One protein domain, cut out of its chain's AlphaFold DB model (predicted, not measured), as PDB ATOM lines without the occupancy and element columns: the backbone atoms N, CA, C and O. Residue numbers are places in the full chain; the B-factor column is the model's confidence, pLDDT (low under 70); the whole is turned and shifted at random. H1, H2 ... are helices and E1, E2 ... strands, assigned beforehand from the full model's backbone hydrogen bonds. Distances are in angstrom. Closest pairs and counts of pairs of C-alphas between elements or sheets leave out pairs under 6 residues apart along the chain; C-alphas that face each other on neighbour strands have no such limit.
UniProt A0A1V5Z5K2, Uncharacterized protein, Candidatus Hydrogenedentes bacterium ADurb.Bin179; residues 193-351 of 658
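Overview. This is residues 193 to 351 of the 658 residues of an uncharacterized protein of Candidatus Hydrogenedentes bacterium ADurb.Bin179 (UniProt A0A1V5Z5K2). A twisted sheet is folded over on itself: the long strands E3, E4, E5, E6 and E9 make one wall, and a shorter wall of E1, E2, E8 and E7 comes partly face to face with it, joined where E7 pairs with E5. The fold is not closed, as E2 and E3 are apart, and the small helix H1 is over E4. The printed part has 159 residues, with nine named strands followed by one named helix; the sheet is branched, its neighbour pairs are antiparallel, and the class is mostly strand, though under half of the residues are in named elements. The whole is compact, with a radius of gyration of the C-alphas of 17.0 A, and elongated in outline, spanning 53 by 33 by 27 A.

Arrangement. E5, residues 274 to 286, has three neighbours. E4, residues 256 to 266, lies on one side of it, with N 262 and O 280 2.9 A apart; E6, residues 291 to 300, and E7, residues 312 to 314, lie on the other side, with N 281 and O 297 at 2.8 A and N 275 and O 313 at 2.8 A. E3, residues 231 to 237, is an edge strand beside E4, with N 233 and O 263 at 2.9 A; E3, E4, E5 and E6 form a meander, each strand the antiparallel neighbour of the one before. E4 bends by 56 degrees at residue 259. E9, residues 329 to 336, is the edge strand beside E6, with N 332 and O 294 at 2.8 A. E8, residues 319 to 323, forms a hairpin with E7, with N 314 and O 319 at 2.8 A. E2, residues 214 to 221, has E8 on one side, with N 216 and O 322 at 2.8 A, and E1, residues 193 to 196, on the other, with N 195 and O 215 at 2.9 A. The closest C-alphas of E6 and E8, those of Ile 299 and Asp 323, are 5.0 A apart. H1, residues 345 to 351, is on the sheet at a height of 9.0 A, over E4 and only just along it, at 29 degrees on the local plane; their closest C-alphas, those of Trp 258 and Lys 346, are 5.9 A apart. In H1 every O i to N i+4 pair is within hydrogen-bond range.

Along the chain. E1 begins at C-alpha 193, (128.012, 103.795, 76.936). E5 measures 37.0 A, E4 30.7 A, E6 28.3 A, E2 22.7 A and E9 20.3 A. H1 ends at C-alpha 351, (131.017, 79.678, 79.672).

Size, cuts and confidence. The C-alphas farthest apart, those of Gly 271 and Ser 338, are 53.9 A apart. The printed part has no cut; the links E1 to E2, E3 to E4 and E6 to E7 are long. Mean pLDDT of the printed part is 83.9, with residues 199 to 209 and 302 to 310 among those under 70.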
ATOM      1  N   LEU A 193     129.288 104.483  77.041       96.88
ATOM      2  CA  LEU A 193     128.012 103.795  76.936       96.88
ATOM      3  C   LEU A 193     127.609 103.606  75.476       96.88
ATOM      4  O   LEU A 193     127.624 104.543  74.678       96.88
ATOM      5  N   LEU A 194     127.183 102.386  75.168       95.56
ATOM      6  CA  LEU A 194     126.339 102.066  74.025       95.56
ATOM      7  C   LEU A 194     124.883 102.053  74.501       95.56
ATOM      8  O   LEU A 194     124.567 101.452  75.525       95.56
ATOM      9  N   GLY A 195     123.984 102.676  73.758       92.62
ATOM     10  CA  GLY A 195     122.555 102.653  74.051       92.62
ATOM     11  C   GLY A 195     121.724 102.890  72.797       92.62
ATOM     12  O   GLY A 195     122.280 103.121  71.722       92.62
ATOM     13  N   PRO A 196     120.392 102.820  72.900       87.31
ATOM     14  CA  PRO A 196     119.520 103.182  71.794       87.31
ATOM     15  C   PRO A 196     119.648 104.680  71.463       87.31
ATOM     16  O   PRO A 196     120.014 105.474  72.322       87.31
ATOM     17  N   GLN A 197     119.307 105.087  70.240       79.81
ATOM     18  CA  GLN A 197     118.996 106.498  69.934       79.81
ATOM     19  C   GLN A 197     117.517 106.824  70.121       79.81
ATOM     20  O   GLN A 197     117.142 107.967  70.372       79.81
ATOM     21  N   ASN A 198     116.676 105.805  69.971       72.06
ATOM     22  CA  ASN A 198     115.233 105.906  70.029       72.06
ATOM     23  C   ASN A 198     114.700 104.761  70.912       72.06
ATOM     24  O   ASN A 198     115.103 103.608  70.715       72.06
ATOM     25  N   PRO A 199     113.809 105.035  71.884       58.16
ATOM     26  CA  PRO A 199     113.266 104.035  72.810       58.16
ATOM     27  C   PRO A 199     112.534 102.887  72.109       58.16
ATOM     28  O   PRO A 199     112.413 101.803  72.673       58.16
ATOM     29  N   VAL A 200     112.059 103.099  70.874       54.81
ATOM     30  CA  VAL A 200     111.335 102.091  70.088       54.81
ATOM     31  C   VAL A 200     112.315 101.084  69.497       54.81
ATOM     32  O   VAL A 200     112.587 101.083  68.298       54.81
ATOM     33  N   SER A 201     112.904 100.251  70.341       51.50
ATOM     34  CA  SER A 201     113.960  99.348  69.889       51.50
ATOM     35  C   SER A 201     113.754  97.894  70.285       51.50
ATOM     36  O   SER A 201     114.268  97.030  69.584       51.50
ATOM     37  N   TRP A 202     112.945  97.579  71.303       49.94
ATOM     38  CA  TRP A 202     112.753  96.190  71.735       49.94
ATOM     39  C   TRP A 202     111.343  95.914  72.288       49.94
ATOM     40  O   TRP A 202     110.959  96.417  73.335       49.94
ATOM     41  N   THR A 203     110.588  95.059  71.588       50.69
ATOM     42  CA  THR A 203     109.428  94.255  72.059       50.69
ATOM     43  C   THR A 203     108.182  94.922  72.668       50.69
ATOM     44  O   THR A 203     107.215  94.209  72.923       50.69
ATOM     45  N   GLU A 204     108.113  96.243  72.839       50.47
ATOM     46  CA  GLU A 204     106.899  96.881  73.398       50.47
ATOM     47  C   GLU A 204     105.709  96.933  72.423       50.47
ATOM     48  O   GLU A 204     104.564  97.099  72.841       50.47
ATOM     49  N   TYR A 205     105.945  96.698  71.128       44.78
ATOM     50  CA  TYR A 205     104.895  96.631  70.115       44.78
ATOM     51  C   TYR A 205     104.946  95.275  69.409       44.78
ATOM     52  O   TYR A 205     105.980  94.863  68.894       44.78
ATOM     53  N   SER A 206     103.806  94.580  69.401       42.75
ATOM     54  CA  SER A 206     103.559  93.192  68.949       42.75
ATOM     55  C   SER A 206     104.111  92.757  67.575       42.75
ATOM     56  O   SER A 206     104.072  91.574  67.240       42.75
ATOM     57  N   THR A 207     104.664  93.680  66.791       47.50
ATOM     58  CA  THR A 207     105.454  93.424  65.586       47.50
ATOM     59  C   THR A 207     106.876  93.898  65.840       47.50
ATOM     60  O   THR A 207     107.107  95.101  65.944       47.50
ATOM     61  N   TYR A 208     107.816  92.957  65.936       52.22
ATOM     62  CA  TYR A 208     109.255  93.222  65.961       52.22
ATOM     63  C   TYR A 208     109.616  94.368  64.996       52.22
ATOM     64  O   TYR A 208     109.455  94.183  63.784       52.22
ATOM     65  N   PRO A 209     110.145  95.522  65.448       56.19
ATOM     66  CA  PRO A 209     110.994  96.273  64.546       56.19
ATOM     67  C   PRO A 209     112.183  95.354  64.244       56.19
ATOM     68  O   PRO A 209     112.859  94.869  65.147       56.19
ATOM     69  N   THR A 210     112.442  95.064  62.970       71.31
ATOM     70  CA  THR A 210     113.585  94.229  62.549       71.31
ATOM     71  C   THR A 210     114.922  94.965  62.719       71.31
ATOM     72  O   THR A 210     115.911  94.640  62.055       71.31
ATOM     73  N   TYR A 211     114.934  96.039  63.513       78.12
ATOM     74  CA  TYR A 211     116.081  96.888  63.737       78.12
ATOM     75  C   TYR A 211     115.977  97.727  65.024       78.12
ATOM     76  O   TYR A 211     114.882  97.993  65.515       78.12
ATOM     77  N   THR A 212     117.119  98.225  65.498       80.56
ATOM     78  CA  THR A 212     117.264  99.281  66.511       80.56
ATOM     79  C   THR A 212     118.276 100.327  66.033       80.56
ATOM     80  O   THR A 212     119.183 100.015  65.269       80.56
ATOM     81  N   GLU A 213     118.135 101.575  66.466       84.81
ATOM     82  CA  GLU A 213     119.139 102.628  66.248       84.81
ATOM     83  C   GLU A 213     120.027 102.707  67.488       84.81
ATOM     84  O   GLU A 213     119.497 102.714  68.601       84.81
ATOM     85  N   LEU A 214     121.349 102.729  67.318       89.31
ATOM     86  CA  LEU A 214     122.314 102.683  68.420       89.31
ATOM     87  C   LEU A 214     123.216 103.910  68.398       89.31
ATOM     88  O   LEU A 214     123.681 104.298  67.333       89.31
ATOM     89  N   ALA A 215     123.518 104.461  69.571       90.94
ATOM     90  CA  ALA A 215     124.563 105.455  69.776       90.94
ATOM     91  C   ALA A 215     125.610 104.930  70.752       90.94
ATOM     92  O   ALA A 215     125.289 104.283  71.749       90.94
ATOM     93  N   LEU A 216     126.862 105.254  70.464       94.25
ATOM     94  CA  LEU A 216     128.029 104.933  71.262       94.25
ATOM     95  C   LEU A 216     128.772 106.234  71.572       94.25
ATOM     96  O   LEU A 216     129.279 106.900  70.669       94.25
ATOM     97  N   THR A 217     128.836 106.597  72.851       94.94
ATOM     98  CA  THR A 217     129.496 107.825  73.307       94.94
ATOM     99  C   THR A 217     130.354 107.568  74.532       94.94
ATOM    100  O   THR A 217     130.057 106.683  75.339       94.94
ATOM    101  N   GLY A 218     131.418 108.346  74.682       96.06
ATOM    102  CA  GLY A 218     132.330 108.166  75.793       96.06
ATOM    103  C   GLY A 218     133.579 109.021  75.708       96.06
ATOM    104  O   GLY A 218     133.639 110.051  75.028       96.06
ATOM    105  N   VAL A 219     134.584 108.574  76.446       96.62
ATOM    106  CA  VAL A 219     135.886 109.215  76.589       96.62
ATOM    107  C   VAL A 219     137.004 108.206  76.383       96.62
ATOM    108  O   VAL A 219     136.833 107.001  76.577       96.62
ATOM    109  N   TRP A 220     138.163 108.704  75.983       94.94
ATOM    110  CA  TRP A 220     139.365 107.905  75.804       94.94
ATOM    111  C   TRP A 220     140.411 108.290  76.842       94.94
ATOM    112  O   TRP A 220     140.772 109.456  76.971       94.94
ATOM    113  N   PHE A 221     140.924 107.300  77.557       94.38
ATOM    114  CA  PHE A 221     142.046 107.447  78.471       94.38
ATOM    115  C   PHE A 221     143.324 107.021  77.741       94.38
ATOM    116  O   PHE A 221     143.508 105.818  77.540       94.38
ATOM    117  N   PRO A 222     144.190 107.962  77.321       91.81
ATOM    118  CA  PRO A 222     145.430 107.636  76.618       91.81
ATOM    119  C   PRO A 222     146.394 106.817  77.483       91.81
ATOM    120  O   PRO A 222     146.367 106.903  78.714       91.81
ATOM    121  N   GLY A 223     147.282 106.061  76.833       86.12
ATOM    122  CA  GLY A 223     148.445 105.479  77.501       86.12
ATOM    123  C   GLY A 223     149.474 106.541  77.915       86.12
ATOM    124  O   GLY A 223     149.407 107.696  77.496       86.12
ATOM    125  N   GLU A 224     150.460 106.146  78.729       76.00
ATOM    126  CA  GLU A 224     151.543 107.042  79.181       76.00
ATOM    127  C   GLU A 224     152.374 107.607  78.018       76.00
ATOM    128  O   GLU A 224     152.856 108.738  78.072       76.00
ATOM    129  N   THR A 225     152.509 106.833  76.940       65.56
ATOM    130  CA  THR A 225     153.120 107.260  75.684       65.56
ATOM    131  C   THR A 225     152.099 107.093  74.574       65.56
ATOM    132  O   THR A 225     151.924 105.989  74.067       65.56
ATOM    133  N   VAL A 226     151.437 108.183  74.196       65.38
ATOM    134  CA  VAL A 226     150.583 108.189  73.006       65.38
ATOM    135  C   VAL A 226     151.490 108.224  71.789       65.38
ATOM    136  O   VAL A 226     152.143 109.237  71.526       65.38
ATOM    137  N   VAL A 227     151.583 107.102  71.083       63.41
ATOM    138  CA  VAL A 227     152.517 106.960  69.954       63.41
ATOM    139  C   VAL A 227     151.774 107.016  68.626       63.41
ATOM    140  O   VAL A 227     152.374 107.376  67.614       63.41
ATOM    141  N   GLN A 228     150.478 106.686  68.608       77.69
ATOM    142  CA  GLN A 228     149.711 106.547  67.375       77.69
ATOM    143  C   GLN A 228     148.335 107.213  67.449       77.69
ATOM    144  O   GLN A 228     147.792 107.500  68.511       77.69
ATOM    145  N   ARG A 229     147.767 107.489  66.273       82.00
ATOM    146  CA  ARG A 229     146.401 108.017  66.113       82.00
ATOM    147  C   ARG A 229     145.478 107.050  65.352       82.00
ATOM    148  O   ARG A 229     144.349 107.397  65.039       82.00
ATOM    149  N   SER A 230     145.941 105.824  65.096       89.38
ATOM    150  CA  SER A 230     145.156 104.761  64.460       89.38
ATOM    151  C   SER A 230     145.178 103.502  65.322       89.38
ATOM    152  O   SER A 230     146.251 103.012  65.672       89.38
ATOM    153  N   HIS A 231     144.002 102.966  65.644       93.62
ATOM    154  CA  HIS A 231     143.824 101.854  66.578       93.62
ATOM    155  C   HIS A 231     142.706 100.912  66.136       93.62
ATOM    156  O   HIS A 231     141.781 101.320  65.434       93.62
ATOM    157  N   VAL A 232     142.759  99.681  66.632       96.50
ATOM    158  CA  VAL A 232     141.644  98.727  66.666       96.50
ATOM    159  C   VAL A 232     141.241  98.450  68.114       96.50
ATOM    160  O   VAL A 232     142.062  98.555  69.025       96.50
ATOM    161  N   PHE A 233     139.990  98.067  68.337       96.50
ATOM    162  CA  PHE A 233     139.522  97.540  69.616       96.50
ATOM    163  C   PHE A 233     138.530  96.405  69.395       96.50
ATOM    164  O   PHE A 233     137.849  96.360  68.373       96.50
ATOM    165  N   ASN A 234     138.425  95.516  70.377       95.81
ATOM    166  CA  ASN A 234     137.470  94.417  70.400       95.81
ATOM    167  C   ASN A 234     137.084  94.155  71.860       95.81
ATOM    168  O   ASN A 234     137.953  93.931  72.705       95.81
ATOM    169  N   PHE A 235     135.797  94.274  72.177       95.62
ATOM    170  CA  PHE A 235     135.308  94.221  73.548       95.62
ATOM    171  C   PHE A 235     133.968  93.476  73.641       95.62
ATOM    172  O   PHE A 235     133.080  93.719  72.816       95.62
ATOM    173  N   PRO A 236     133.778  92.592  74.640       94.56
ATOM    174  CA  PRO A 236     132.492  91.944  74.857       94.56
ATOM    175  C   PRO A 236     131.430  92.962  75.287       94.56
ATOM    176  O   PRO A 236     131.680  93.816  76.132       94.56
ATOM    177  N   ILE A 237     130.222  92.860  74.742       95.75
ATOM    178  CA  ILE A 237     129.141  93.820  74.981       95.75
ATOM    179  C   ILE A 237     127.820  93.105  75.272       95.75
ATOM    180  O   ILE A 237     127.489  92.097  74.644       95.75
ATOM    181  N   TYR A 238     127.069  93.626  76.240       95.50
ATOM    182  CA  TYR A 238     125.780  93.100  76.705       95.50
ATOM    183  C   TYR A 238     124.983  94.214  77.406       95.50
ATOM    184  O   TYR A 238     125.581  95.202  77.851       95.50
ATOM    185  N   PRO A 239     123.645  94.131  77.506       94.56
ATOM    186  CA  PRO A 239     122.853  95.166  78.149       94.56
ATOM    187  C   PRO A 239     123.012  95.100  79.669       94.56
ATOM    188  O   PRO A 239     123.175  94.035  80.255       94.56
ATOM    189  N   THR A 240     122.955  96.260  80.301       93.81
ATOM    190  CA  THR A 240     122.992  96.477  81.743       93.81
ATOM    191  C   THR A 240     121.724  97.226  82.127       93.81
ATOM    192  O   THR A 240     121.503  98.357  81.689       93.81
ATOM    193  N   ASN A 241     120.880  96.584  82.931       93.69
ATOM    194  CA  ASN A 241     119.660  97.170  83.458       93.69
ATOM    195  C   ASN A 241     119.961  97.835  84.802       93.69
ATOM    196  O   ASN A 241     120.037  97.168  85.834       93.69
ATOM    197  N   PHE A 242     120.107  99.159  84.784       93.75
ATOM    198  CA  PHE A 242     120.360  99.949  85.991       93.75
ATOM    199  C   PHE A 242     119.097 100.215  86.810       93.75
ATOM    200  O   PHE A 242     119.197 100.728  87.920       93.75
ATOM    201  N   THR A 243     117.914  99.900  86.279       92.38
ATOM    202  CA  THR A 243     116.625 100.172  86.941       92.38
ATOM    203  C   THR A 243     116.246  99.114  87.978       92.38
ATOM    204  O   THR A 243     115.320  99.321  88.756       92.38
ATOM    205  N   VAL A 244     116.975  97.996  88.017       91.81
ATOM    206  CA  VAL A 244     116.747  96.879  88.941       91.81
ATOM    207  C   VAL A 244     117.909  96.731  89.924       91.81
ATOM    208  O   VAL A 244     119.045  97.103  89.625       91.81
ATOM    209  N   ASP A 245     117.612  96.189  91.105       89.12
ATOM    210  CA  ASP A 245     118.592  95.881  92.148       89.12
ATOM    211  C   ASP A 245     118.450  94.402  92.568       89.12
ATOM    212  O   ASP A 245     117.363  94.008  93.008       89.12
ATOM    213  N   PRO A 246     119.489  93.559  92.407       90.94
ATOM    214  CA  PRO A 246     120.795  93.871  91.819       90.94
ATOM    215  C   PRO A 246     120.714  94.190  90.320       90.94
ATOM    216  O   PRO A 246     119.818  93.716  89.620       90.94
ATOM    217  N   ILE A 247     121.686  94.967  89.831       91.19
ATOM    218  CA  ILE A 247     121.845  95.277  88.401       91.19
ATOM    219  C   ILE A 247     121.880  93.970  87.598       91.19
ATOM    220  O   ILE A 247     122.644  93.055  87.917       91.19
ATOM    221  N   ALA A 248     121.073  93.891  86.538       92.38
ATOM    222  CA  ALA A 248     120.920  92.687  85.722       92.38
ATOM    223  C   ALA A 248     121.491  92.864  84.308       92.38
ATOM    224  O   ALA A 248     121.460  93.957  83.747       92.38
ATOM    225  N   ALA A 249     121.954  91.771  83.693       94.56
ATOM    226  CA  ALA A 249     122.444  91.750  82.310       94.56
ATOM    227  C   ALA A 249     121.295  91.648  81.282       94.56
ATOM    228  O   ALA A 249     121.281  90.769  80.419       94.56
ATOM    229  N   THR A 250     120.277  92.491  81.431       94.00
ATOM    230  CA  THR A 250     119.052  92.502  80.619       94.00
ATOM    231  C   THR A 250     118.717  93.923  80.171       94.00
ATOM    232  O   THR A 250     119.336  94.899  80.587       94.00
ATOM    233  N   THR A 251     117.743  94.048  79.282       92.06
ATOM    234  CA  THR A 251     117.041  95.302  78.989       92.06
ATOM    235  C   THR A 251     115.940  95.536  80.034       92.06
ATOM    236  O   THR A 251     115.514  94.599  80.714       92.06
ATOM    237  N   THR A 252     115.400  96.751  80.132       88.50
ATOM    238  CA  THR A 252     114.230  97.059  80.979       88.50
ATOM    239  C   THR A 252     112.974  96.291  80.554       88.50
ATOM    240  O   THR A 252     112.081  96.077  81.364       88.50
ATOM    241  N   SER A 253     112.931  95.821  79.302       83.94
ATOM    242  CA  SER A 253     111.853  94.994  78.746       83.94
ATOM    243  C   SER A 253     112.016  93.483  78.994       83.94
ATOM    244  O   SER A 253     111.153  92.694  78.610       83.94
ATOM    245  N   GLY A 254     113.118  93.055  79.622       87.56
ATOM    246  CA  GLY A 254     113.379  91.650  79.957       87.56
ATOM    247  C   GLY A 254     114.069  90.821  78.867       87.56
ATOM    248  O   GLY A 254     114.307  89.638  79.077       87.56
ATOM    249  N   ALA A 255     114.425  91.412  77.724       90.62
ATOM    250  CA  ALA A 255     115.303  90.782  76.730       90.62
ATOM    251  C   ALA A 255     116.797  90.923  77.085       90.62
ATOM    252  O   ALA A 255     117.143  91.697  77.978       90.62
ATOM    253  N   SER A 256     117.689  90.235  76.367       94.31
ATOM    254  CA  SER A 256     119.143  90.390  76.500       94.31
ATOM    255  C   SER A 256     119.894  90.113  75.194       94.31
ATOM    256  O   SER A 256     119.376  89.458  74.288       94.31
ATOM    257  N   PHE A 257     121.133  90.598  75.114       95.25
ATOM    258  CA  PHE A 257     122.091  90.249  74.072       95.25
ATOM    259  C   PHE A 257     123.501  90.100  74.646       95.25
ATOM    260  O   PHE A 257     123.827  90.662  75.687       95.25
ATOM    261  N   TRP A 258     124.355  89.352  73.958       96.50
ATOM    262  CA  TRP A 258     125.765  89.219  74.301       96.50
ATOM    263  C   TRP A 258     126.588  88.950  73.043       96.50
ATOM    264  O   TRP A 258     126.188  88.168  72.179       96.50
ATOM    265  N   GLY A 259     127.748  89.582  72.927       96.12
ATOM    266  CA  GLY A 259     128.685  89.321  71.841       96.12
ATOM    267  C   GLY A 259     129.808  90.332  71.819       96.12
ATOM    268  O   GLY A 259     130.268  90.745  72.875       96.12
ATOM    269  N   HIS A 260     130.234  90.737  70.627       96.19
ATOM    270  CA  HIS A 260     131.436  91.542  70.430       96.19
ATOM    271  C   HIS A 260     131.101  92.890  69.792       96.19
ATOM    272  O   HIS A 260     130.375  92.957  68.796       96.19
ATOM    273  N   LEU A 261     131.660  93.954  70.367       96.75
ATOM    274  CA  LEU A 261     131.782  95.272  69.761       96.75
ATOM    275  C   LEU A 261     133.247  95.464  69.370       96.75
ATOM    276  O   LEU A 261     134.112  95.585  70.239       96.75
ATOM    277  N   ALA A 262     133.520  95.499  68.073       96.81
ATOM    278  CA  ALA A 262     134.871  95.649  67.556       96.81
ATOM    279  C   ALA A 262     134.945  96.797  66.561       96.81
ATOM    280  O   ALA A 262     134.039  96.971  65.752       96.81
ATOM    281  N   GLY A 263     135.993  97.604  66.605       95.88
ATOM    282  CA  GLY A 263     136.040  98.823  65.816       95.88
ATOM    283  C   GLY A 263     137.420  99.420  65.663       95.88
ATOM    284  O   GLY A 263     138.426  98.830  66.052       95.88
ATOM    285  N   ILE A 264     137.437 100.606  65.068       94.94
ATOM    286  CA  ILE A 264     138.624 101.389  64.773       94.94
ATOM    287  C   ILE A 264     138.466 102.834  65.223       94.94
ATOM    288  O   ILE A 264     137.392 103.431  65.154       94.94
ATOM    289  N   HIS A 265     139.598 103.399  65.610       91.94
ATOM    290  CA  HIS A 265     139.852 104.830  65.639       91.94
ATOM    291  C   HIS A 265     140.872 105.095  64.524       91.94
ATOM    292  O   HIS A 265     141.913 104.445  64.509       91.94
ATOM    293  N   GLN A 266     140.567 105.971  63.563       87.50
ATOM    294  CA  GLN A 266     141.383 106.167  62.356       87.50
ATOM    295  C   GLN A 266     141.657 107.642  62.071       87.50
ATOM    296  O   GLN A 266     140.746 108.468  62.112       87.50
ATOM    297  N   VAL A 267     142.883 107.977  61.674       83.44
ATOM    298  CA  VAL A 267     143.187 109.335  61.195       83.44
ATOM    299  C   VAL A 267     142.661 109.525  59.784       83.44
ATOM    300  O   VAL A 267     143.187 108.925  58.847       83.44
ATOM    301  N   ILE A 268     141.683 110.417  59.622       74.50
ATOM    302  CA  ILE A 268     141.163 110.803  58.300       74.50
ATOM    303  C   ILE A 268     141.973 111.971  57.722       74.50
ATOM    304  O   ILE A 268     142.312 111.970  56.542       74.50
ATOM    305  N   ASN A 269     142.307 112.973  58.544       69.25
ATOM    306  CA  ASN A 269     143.065 114.148  58.120       69.25
ATOM    307  C   ASN A 269     144.114 114.515  59.175       69.25
ATOM    308  O   ASN A 269     143.804 114.772  60.329       69.25
ATOM    309  N   THR A 270     145.381 114.592  58.777       65.75
ATOM    310  CA  THR A 270     146.481 114.908  59.699       65.75
ATOM    311  C   THR A 270     146.452 116.351  60.220       65.75
ATOM    312  O   THR A 270     147.121 116.649  61.208       65.75
ATOM    313  N   GLY A 271     145.679 117.243  59.590       66.44
ATOM    314  CA  GLY A 271     145.558 118.654  59.959       66.44
ATOM    315  C   GLY A 271     144.457 118.993  60.971       66.44
ATOM    316  O   GLY A 271     144.360 120.156  61.361       66.44
ATOM    317  N   ASN A 272     143.621 118.036  61.395       70.75
ATOM    318  CA  ASN A 272     142.552 118.265  62.376       70.75
ATOM    319  C   ASN A 272     142.709 117.363  63.622       70.75
ATOM    320  O   ASN A 272     143.489 116.409  63.643       70.75
ATOM    321  N   SER A 273     141.982 117.697  64.694       75.12
ATOM    322  CA  SER A 273     141.881 116.856  65.898       75.12
ATOM    323  C   SER A 273     140.757 115.821  65.818       75.12
ATOM    324  O   SER A 273     140.609 115.028  66.743       75.12
ATOM    325  N   GLN A 274     139.946 115.863  64.755       81.62
ATOM    326  CA  GLN A 274     138.791 114.993  64.574       81.62
ATOM    327  C   GLN A 274     139.130 113.818  63.677       81.62
ATOM    328  O   GLN A 274     139.220 113.944  62.453       81.62
ATOM    329  N   ASP A 275     139.257 112.678  64.329       86.81
ATOM    330  CA  ASP A 275     139.543 111.395  63.732       86.81
ATOM    331  C   ASP A 275     138.240 110.614  63.497       86.81
ATOM    332  O   ASP A 275     137.186 110.867  64.094       86.81
ATOM    333  N   GLY A 276     138.297 109.665  62.570       87.12
ATOM    334  CA  GLY A 276     137.201 108.751  62.299       87.12
ATOM    335  C   GLY A 276     137.049 107.729  63.418       87.12
ATOM    336  O   GLY A 276     138.033 107.272  64.001       87.12
ATOM    337  N   PHE A 277     135.810 107.329  63.674       90.62
ATOM    338  CA  PHE A 277     135.501 106.243  64.592       90.62
ATOM    339  C   PHE A 277     134.417 105.364  63.984       90.62
ATOM    340  O   PHE A 277     133.431 105.860  63.431       90.62
ATOM    341  N   GLU A 278     134.626 104.057  64.039       92.00
ATOM    342  CA  GLU A 278     133.718 103.090  63.439       92.00
ATOM    343  C   GLU A 278     133.754 101.788  64.226       92.00
ATOM    344  O   GLU A 278     134.816 101.337  64.641       92.00
ATOM    345  N   ALA A 279     132.601 101.161  64.414       94.19
ATOM    346  CA  ALA A 279     132.478  99.884  65.087       94.19
ATOM    347  C   ALA A 279     131.540  98.937  64.334       94.19
ATOM    348  O   ALA A 279     130.702  99.327  63.514       94.19
ATOM    349  N   ARG A 280     131.701  97.657  64.631       94.38
ATOM    350  CA  ARG A 280     130.898  96.525  64.203       94.38
ATOM    351  C   ARG A 280     130.406  95.812  65.449       94.38
ATOM    352  O   ARG A 280     131.172  95.537  66.369       94.38
ATOM    353  N   LEU A 281     129.116  95.522  65.458       95.06
ATOM    354  CA  LEU A 281     128.441  94.784  66.509       95.06
ATOM    355  C   LEU A 281     128.028  93.426  65.948       95.06
ATOM    356  O   LEU A 281     127.365  93.374  64.911       95.06
ATOM    357  N   ALA A 282     128.390  92.350  66.640       96.12
ATOM    358  CA  ALA A 282     127.904  91.002  66.375       96.12
ATOM    359  C   ALA A 282     127.533  90.344  67.703       96.12
ATOM    360  O   ALA A 282     128.405  90.016  68.509       96.12
ATOM    361  N   THR A 283     126.238  90.165  67.943       96.50
ATOM    362  CA  THR A 283     125.740  89.612  69.208       96.50
ATOM    363  C   THR A 283     124.689  88.542  68.976       96.50
ATOM    364  O   THR A 283     123.965  88.575  67.981       96.50
ATOM    365  N   VAL A 284     124.614  87.597  69.906       96.06
ATOM    366  CA  VAL A 284     123.457  86.725  70.096       96.06
ATOM    367  C   VAL A 284     122.436  87.481  70.933       96.06
ATOM    368  O   VAL A 284     122.821  88.141  71.897       96.06
ATOM    369  N   PHE A 285     121.150  87.347  70.623       94.00
ATOM    370  CA  PHE A 285     120.082  87.819  71.495       94.00
ATOM    371  C   PHE A 285     119.114  86.721  71.915       94.00
ATOM    372  O   PHE A 285     118.929  85.743  71.189       94.00
ATOM    373  N   VAL A 286     118.469  86.944  73.062       93.44
ATOM    374  CA  VAL A 286     117.331  86.174  73.571       93.44
ATOM    375  C   VAL A 286     116.287  87.155  74.108       93.44
ATOM    376  O   VAL A 286     116.602  88.002  74.945       93.44
ATOM    377  N   ASP A 287     115.054  87.076  73.611       88.94
ATOM    378  CA  ASP A 287     113.941  87.880  74.127       88.94
ATOM    379  C   ASP A 287     113.220  87.201  75.306       88.94
ATOM    380  O   ASP A 287     113.492  86.054  75.665       88.94
ATOM    381  N   LYS A 288     112.273  87.920  75.917       84.50
ATOM    382  CA  LYS A 288     111.472  87.425  77.048       84.50
ATOM    383  C   LYS A 288     110.605  86.195  76.725       84.50
ATOM    384  O   LYS A 288     110.156  85.519  77.645       84.50
ATOM    385  N   ASP A 289     110.347  85.932  75.443       85.69
ATOM    386  CA  ASP A 289     109.526  84.821  74.955       85.69
ATOM    387  C   ASP A 289     110.403  83.646  74.460       85.69
ATOM    388  O   ASP A 289     109.886  82.675  73.903       85.69
ATOM    389  N   GLY A 290     111.728  83.723  74.646       88.56
ATOM    390  CA  GLY A 290     112.694  82.699  74.244       88.56
ATOM    391  C   GLY A 290     113.055  82.717  72.756       88.56
ATOM    392  O   GLY A 290     113.715  81.793  72.274       88.56
ATOM    393  N   LYS A 291     112.646  83.737  71.992       90.12
ATOM    394  CA  LYS A 291     113.111  83.915  70.610       90.12
ATOM    395  C   LYS A 291     114.572  84.322  70.625       90.12
ATOM    396  O   LYS A 291     114.975  85.174  71.413       90.12
ATOM    397  N   ALA A 292     115.343  83.726  69.726       92.31
ATOM    398  CA  ALA A 292     116.780  83.903  69.692       92.31
ATOM    399  C   ALA A 292     117.303  84.099  68.270       92.31
ATOM    400  O   ALA A 292     116.716  83.629  67.285       92.31
ATOM    401  N   GLY A 293     118.424  84.798  68.169       92.69
ATOM    402  CA  GLY A 293     119.103  85.037  66.908       92.69
ATOM    403  C   GLY A 293     120.221  86.053  67.055       92.69
ATOM    404  O   GLY A 293     120.899  86.072  68.079       92.69
ATOM    405  N   PHE A 294     120.405  86.902  66.049       92.81
ATOM    406  CA  PHE A 294     121.497  87.865  66.007       92.81
ATOM    407  C   PHE A 294     121.046  89.319  66.091       92.81
ATOM    408  O   PHE A 294     120.012  89.694  65.537       92.81
ATOM    409  N   LEU A 295     121.870  90.149  66.724       92.06
ATOM    410  CA  LEU A 295     121.840  91.600  66.585       92.06
ATOM    411  C   LEU A 295     123.173  92.048  65.962       92.06
ATOM    412  O   LEU A 295     124.235  91.894  66.576       92.06
ATOM    413  N   TYR A 296     123.095  92.579  64.737       91.06
ATOM    414  CA  TYR A 296     124.233  93.064  63.948       91.06
ATOM    415  C   TYR A 296     124.137  94.556  63.685       91.06
ATOM    416  O   TYR A 296     123.068  95.049  63.340       91.06
ATOM    417  N   SER A 297     125.255  95.269  63.757       88.69
ATOM    418  CA  SER A 297     125.288  96.686  63.389       88.69
ATOM    419  C   SER A 297     126.644  97.115  62.872       88.69
ATOM    420  O   SER A 297     127.676  96.572  63.262       88.69
ATOM    421  N   GLN A 298     126.629  98.166  62.070       90.44
ATOM    422  CA  GLN A 298     127.733  99.103  61.931       90.44
ATOM    423  C   GLN A 298     127.362 100.371  62.699       90.44
ATOM    424  O   GLN A 298     126.201 100.765  62.699       90.44
ATOM    425  N   ILE A 299     128.319 100.964  63.406       90.12
ATOM    426  CA  ILE A 299     128.144 102.216  64.151       90.12
ATOM    427  C   ILE A 299     129.265 103.152  63.693       90.12
ATOM    428  O   ILE A 299     130.431 102.772  63.766       90.12
ATOM    429  N   GLY A 300     128.939 104.344  63.197       87.88
ATOM    430  CA  GLY A 300     129.899 105.242  62.547       87.88
ATOM    431  C   GLY A 300     130.350 104.772  61.153       87.88
ATOM    432  O   GLY A 300     129.664 103.996  60.483       87.88
ATOM    433  N   GLY A 301     131.522 105.246  60.718       79.81
ATOM    434  CA  GLY A 301     132.135 104.913  59.424       79.81
ATOM    435  C   GLY A 301     132.115 106.026  58.365       79.81
ATOM    436  O   GLY A 301     131.546 107.094  58.595       79.81
ATOM    437  N   PRO A 302     132.777 105.810  57.210       64.75
ATOM    438  CA  PRO A 302     133.037 106.843  56.201       64.75
ATOM    439  C   PRO A 302     131.772 107.336  55.486       64.75
ATOM    440  O   PRO A 302     131.668 108.528  55.217       64.75
ATOM    441  N   ASP A 303     130.778 106.474  55.259       54.41
ATOM    442  CA  ASP A 303     129.500 106.866  54.634       54.41
ATOM    443  C   ASP A 303     128.607 107.698  55.575       54.41
ATOM    444  O   ASP A 303     127.712 108.422  55.133       54.41
ATOM    445  N   ALA A 304     128.885 107.643  56.881       50.66
ATOM    446  CA  ALA A 304     128.278 108.499  57.897       50.66
ATOM    447  C   ALA A 304     129.062 109.810  58.106       50.66
ATOM    448  O   ALA A 304     128.644 110.664  58.894       50.66
ATOM    449  N   TRP A 305     130.195 110.000  57.415       51.81
ATOM    450  CA  TRP A 305     131.018 111.191  57.574       51.81
ATOM    451  C   TRP A 305     130.442 112.360  56.778       51.81
ATOM    452  O   TRP A 305     130.556 112.457  55.558       51.81
ATOM    453  N   ASN A 306     129.859 113.307  57.505       51.16
ATOM    454  CA  ASN A 306     129.657 114.656  57.013       51.16
ATOM    455  C   ASN A 306     130.560 115.584  57.851       51.16
ATOM    456  O   ASN A 306     130.408 115.609  59.071       51.16
ATOM    457  N   PRO A 307     131.465 116.375  57.240       44.78
ATOM    458  CA  PRO A 307     132.407 117.256  57.945       44.78
ATOM    459  C   PRO A 307     131.743 118.343  58.810       44.78
ATOM    460  O   PRO A 307     132.424 119.054  59.540       44.78
ATOM    461  N   THR A 308     130.416 118.482  58.741       47.06
ATOM    462  CA  THR A 308     129.605 119.339  59.626       47.06
ATOM    463  C   THR A 308     128.883 118.570  60.743       47.06
ATOM    464  O   THR A 308     128.032 119.138  61.423       47.06
ATOM    465  N   SER A 309     129.171 117.277  60.929       50.81
ATOM    466  CA  SER A 309     128.425 116.388  61.830       50.81
ATOM    467  C   SER A 309     129.155 116.100  63.147       50.81
ATOM    468  O   SER A 309     130.354 115.869  63.176       50.81
ATOM    469  N   TYR A 310     128.372 116.111  64.228       59.91
ATOM    470  CA  TYR A 310     128.490 115.619  65.630       59.91
ATOM    471  C   TYR A 310     129.274 114.313  65.936       59.91
ATOM    472  O   TYR A 310     129.005 113.690  66.962       59.91
ATOM    473  N   TRP A 311     130.133 113.829  65.033       74.56
ATOM    474  CA  TRP A 311     130.435 112.401  64.893       74.56
ATOM    475  C   TRP A 311     131.924 112.134  64.720       74.56
ATOM    476  O   TRP A 311     132.572 112.750  63.878       74.56
ATOM    477  N   GLY A 312     132.445 111.167  65.470       85.69
ATOM    478  CA  GLY A 312     133.820 110.694  65.364       85.69
ATOM    479  C   GLY A 312     134.533 110.663  66.707       85.69
ATOM    480  O   GLY A 312     133.916 110.494  67.761       85.69
ATOM    481  N   PHE A 313     135.849 110.809  66.641       89.94
ATOM    482  CA  PHE A 313     136.762 110.778  67.772       89.94
ATOM    483  C   PHE A 313     137.510 112.109  67.844       89.94
ATOM    484  O   PHE A 313     138.282 112.444  66.952       89.94
ATOM    485  N   ASP A 314     137.283 112.896  68.892       90.19
ATOM    486  CA  ASP A 314     138.048 114.117  69.130       90.19
ATOM    487  C   ASP A 314     139.268 113.783  69.985       90.19
ATOM    488  O   ASP A 314     139.180 113.568  71.195       90.19
ATOM    489  N   PHE A 315     140.427 113.743  69.336       87.25
ATOM    490  CA  PHE A 315     141.688 113.383  69.966       87.25
ATOM    491  C   PHE A 315     142.154 114.423  70.995       87.25
ATOM    492  O   PHE A 315     142.752 114.081  72.020       87.25
ATOM    493  N   ALA A 316     141.876 115.708  70.749       87.44
ATOM    494  CA  ALA A 316     142.315 116.795  71.620       87.44
ATOM    495  C   ALA A 316     141.519 116.803  72.930       87.44
ATOM    496  O   ALA A 316     142.105 116.889  74.019       87.44
ATOM    497  N   ASN A 317     140.201 116.651  72.809       90.00
ATOM    498  CA  ASN A 317     139.261 116.619  73.926       90.00
ATOM    499  C   ASN A 317     139.048 115.213  74.509       90.00
ATOM    500  O   ASN A 317     138.395 115.083  75.541       90.00
ATOM    501  N   GLN A 318     139.631 114.184  73.884       93.06
ATOM    502  CA  GLN A 318     139.606 112.782  74.309       93.06
ATOM    503  C   GLN A 318     138.192 112.231  74.515       93.06
ATOM    504  O   GLN A 318     137.898 111.541  75.491       93.06
ATOM    505  N   THR A 319     137.306 112.536  73.574       94.06
ATOM    506  CA  THR A 319     135.906 112.109  73.605       94.06
ATOM    507  C   THR A 319     135.472 111.601  72.243       94.06
ATOM    508  O   THR A 319     136.013 112.006  71.216       94.06
ATOM    509  N   PHE A 320     134.495 110.703  72.226       93.81
ATOM    510  CA  PHE A 320     133.937 110.168  70.997       93.81
ATOM    511  C   PHE A 320     132.414 110.104  71.066       93.81
ATOM    512  O   PHE A 320     131.798 109.961  72.130       93.81
ATOM    513  N   SER A 321     131.804 110.196  69.894       92.25
ATOM    514  CA  SER A 321     130.373 110.003  69.704       92.25
ATOM    515  C   SER A 321     130.137 109.509  68.289       92.25
ATOM    516  O   SER A 321     130.521 110.171  67.329       92.25
ATOM    517  N   VAL A 322     129.513 108.348  68.152       90.62
ATOM    518  CA  VAL A 322     129.088 107.789  66.866       90.62
ATOM    519  C   VAL A 322     127.738 107.123  67.022       90.62
ATOM    520  O   VAL A 322     127.360 106.707  68.117       90.62
ATOM    521  N   ASP A 323     127.016 106.979  65.921       87.38
ATOM    522  CA  ASP A 323     125.767 106.241  65.917       87.38
ATOM    523  C   ASP A 323     125.538 105.523  64.577       87.38
ATOM    524  O   ASP A 323     126.413 105.489  63.709       87.38
ATOM    525  N   THR A 324     124.394 104.867  64.440       81.94
ATOM    526  CA  THR A 324     124.011 104.042  63.291       81.94
ATOM    527  C   THR A 324     123.432 104.810  62.083       81.94
ATOM    528  O   THR A 324     122.612 104.204  61.395       81.94
ATOM    529  N   TRP A 325     123.743 106.103  61.814       64.69
ATOM    530  CA  TRP A 325     123.143 106.870  60.678       64.69
ATOM    531  C   TRP A 325     122.957 105.971  59.453       64.69
ATOM    532  O   TRP A 325     123.928 105.419  58.942       64.69
ATOM    533  N   GLN A 326     121.719 105.833  58.973       65.50
ATOM    534  CA  GLN A 326     121.323 105.002  57.819       65.50
ATOM    535  C   GLN A 326     121.430 103.477  58.021       65.50
ATOM    536  O   GLN A 326     120.519 102.751  57.611       65.50
ATOM    537  N   GLU A 327     122.462 102.982  58.699       70.19
ATOM    538  CA  GLU A 327     122.709 101.561  58.955       70.19
ATOM    539  C   GLU A 327     122.187 101.111  60.322       70.19
ATOM    540  O   GLU A 327     122.931 100.750  61.230       70.19
ATOM    541  N   LYS A 328     120.857 101.107  60.451       80.94
ATOM    542  CA  LYS A 328     120.148 100.596  61.634       80.94
ATOM    543  C   LYS A 328     120.648  99.196  62.012       80.94
ATOM    544  O   LYS A 328     120.744  98.321  61.145       80.94
ATOM    545  N   ALA A 329     120.866  98.958  63.303       86.00
ATOM    546  CA  ALA A 329     121.266  97.656  63.819       86.00
ATOM    547  C   ALA A 329     120.158  96.638  63.557       86.00
ATOM    548  O   ALA A 329     119.033  96.825  64.007       86.00
ATOM    549  N   ARG A 330     120.443  95.571  62.818       86.19
ATOM    550  CA  ARG A 330     119.470  94.558  62.407       86.19
ATOM    551  C   ARG A 330     119.268  93.533  63.507       86.19
ATOM    552  O   ARG A 330     120.239  92.964  63.998       86.19
ATOM    553  N   LEU A 331     118.005  93.267  63.824       86.56
ATOM    554  CA  LEU A 331     117.599  92.192  64.720       86.56
ATOM    555  C   LEU A 331     117.040  91.035  63.897       86.56
ATOM    556  O   LEU A 331     116.122  91.219  63.095       86.56
ATOM    557  N   VAL A 332     117.621  89.854  64.077       87.12
ATOM    558  CA  VAL A 332     117.508  88.761  63.117       87.12
ATOM    559  C   VAL A 332     117.238  87.456  63.839       87.12
ATOM    560  O   VAL A 332     118.148  86.837  64.379       87.12
ATOM    561  N   GLN A 333     115.978  87.029  63.855       88.75
ATOM    562  CA  GLN A 333     115.575  85.802  64.531       88.75
ATOM    563  C   GLN A 333     116.023  84.563  63.737       88.75
ATOM    564  O   GLN A 333     115.703  84.422  62.558       88.75
ATOM    565  N   ILE A 334     116.718  83.641  64.404       88.00
ATOM    566  CA  ILE A 334     117.106  82.332  63.852       88.00
ATOM    567  C   ILE A 334     116.125  81.243  64.299       88.00
ATOM    568  O   ILE A 334     115.866  80.296  63.556       88.00
ATOM    569  N   GLY A 335     115.533  81.393  65.485       88.38
ATOM    570  CA  GLY A 335     114.553  80.452  66.010       88.38
ATOM    571  C   GLY A 335     114.089  80.813  67.415       88.38
ATOM    572  O   GLY A 335     113.954  81.988  67.764       88.38
ATOM    573  N   THR A 336     113.820  79.784  68.206       89.81
ATOM    574  CA  THR A 336     113.571  79.854  69.649       89.81
ATOM    575  C   THR A 336     114.596  78.982  70.352       89.81
ATOM    576  O   THR A 336     114.969  77.945  69.804       89.81
ATOM    577  N   THR A 337     115.011  79.355  71.555       90.19
ATOM    578  CA  THR A 337     115.961  78.575  72.349       90.19
ATOM    579  C   THR A 337     115.381  78.200  73.708       90.19
ATOM    580  O   THR A 337     114.532  78.899  74.259       90.19
ATOM    581  N   SER A 338     115.855  77.079  74.243       89.19
ATOM    582  CA  SER A 338     115.596  76.632  75.610       89.19
ATOM    583  C   SER A 338     116.882  76.424  76.415       89.19
ATOM    584  O   SER A 338     116.802  75.922  77.534       89.19
ATOM    585  N   VAL A 339     118.063  76.748  75.862       90.38
ATOM    586  CA  VAL A 339     119.348  76.528  76.563       90.38
ATOM    587  C   VAL A 339     119.634  77.597  77.618       90.38
ATOM    588  O   VAL A 339     120.362  77.345  78.574       90.38
ATOM    589  N   THR A 340     119.043  78.780  77.462       93.88
ATOM    590  CA  THR A 340     119.096  79.884  78.424       93.88
ATOM    591  C   THR A 340     117.870  80.777  78.244       93.88
ATOM    592  O   THR A 340     117.318  80.878  77.147       93.88
ATOM    593  N   ASP A 341     117.470  81.458  79.313       93.12
ATOM    594  CA  ASP A 341     116.627  82.645  79.221       93.12
ATOM    595  C   ASP A 341     117.483  83.910  79.000       93.12
ATOM    596  O   ASP A 341     118.721  83.864  78.961       93.12
ATOM    597  N   ALA A 342     116.820  85.056  78.841       91.44
ATOM    598  CA  ALA A 342     117.485  86.339  78.649       91.44
ATOM    599  C   ALA A 342     118.394  86.737  79.830       91.44
ATOM    600  O   ALA A 342     119.466  87.298  79.612       91.44
ATOM    601  N   ALA A 343     118.010  86.437  81.074       92.94
ATOM    602  CA  ALA A 343     118.799  86.799  82.252       92.94
ATOM    603  C   ALA A 343     120.082  85.958  82.378       92.94
ATOM    604  O   ALA A 343     121.116  86.463  82.821       92.94
ATOM    605  N   GLY A 344     120.031  84.693  81.957       95.00
ATOM    606  CA  GLY A 344     121.152  83.758  81.955       95.00
ATOM    607  C   GLY A 344     122.109  83.904  80.769       95.00
ATOM    608  O   GLY A 344     123.227  83.393  80.843       95.00
ATOM    609  N   LEU A 345     121.722  84.624  79.707       96.00
ATOM    610  CA  LEU A 345     122.438  84.648  78.424       96.00
ATOM    611  C   LEU A 345     123.924  85.010  78.555       96.00
ATOM    612  O   LEU A 345     124.785  84.319  78.009       96.00
ATOM    613  N   LYS A 346     124.235  86.071  79.309       94.81
ATOM    614  CA  LYS A 346     125.619  86.507  79.551       94.81
ATOM    615  C   LYS A 346     126.448  85.399  80.201       94.81
ATOM    616  O   LYS A 346     127.556  85.113  79.748       94.81
ATOM    617  N   THR A 347     125.923  84.790  81.263       95.12
ATOM    618  CA  THR A 347     126.597  83.710  81.997       95.12
ATOM    619  C   THR A 347     126.793  82.495  81.100       95.12
ATOM    620  O   THR A 347     127.882  81.924  81.076       95.12
ATOM    621  N   TYR A 348     125.768  82.143  80.321       95.94
ATOM    622  CA  TYR A 348     125.814  81.033  79.381       95.94
ATOM    623  C   TYR A 348     126.922  81.238  78.340       95.94
ATOM    624  O   TYR A 348     127.857  80.441  78.289       95.94
ATOM    625  N   LEU A 349     126.900  82.333  77.575       95.50
ATOM    626  CA  LEU A 349     127.868  82.555  76.492       95.50
ATOM    627  C   LEU A 349     129.299  82.799  76.985       95.50
ATOM    628  O   LEU A 349     130.249  82.440  76.288       95.50
ATOM    629  N   SER A 350     129.465  83.327  78.201       91.56
ATOM    630  CA  SER A 350     130.784  83.447  78.838       91.56
ATOM    631  C   SER A 350     131.398  82.085  79.191       91.56
ATOM    632  O   SER A 350     132.618  81.977  79.267       91.56
ATOM    633  N   GLY A 351     130.574  81.053  79.414       92.88
ATOM    634  CA  GLY A 351     131.017  79.678  79.672       92.88
ATOM    635  C   GLY A 351     131.059  78.775  78.431       92.88
ATOM    636  O   GLY A 351     131.666  77.709  78.484       92.88
TER     637      GLY A 351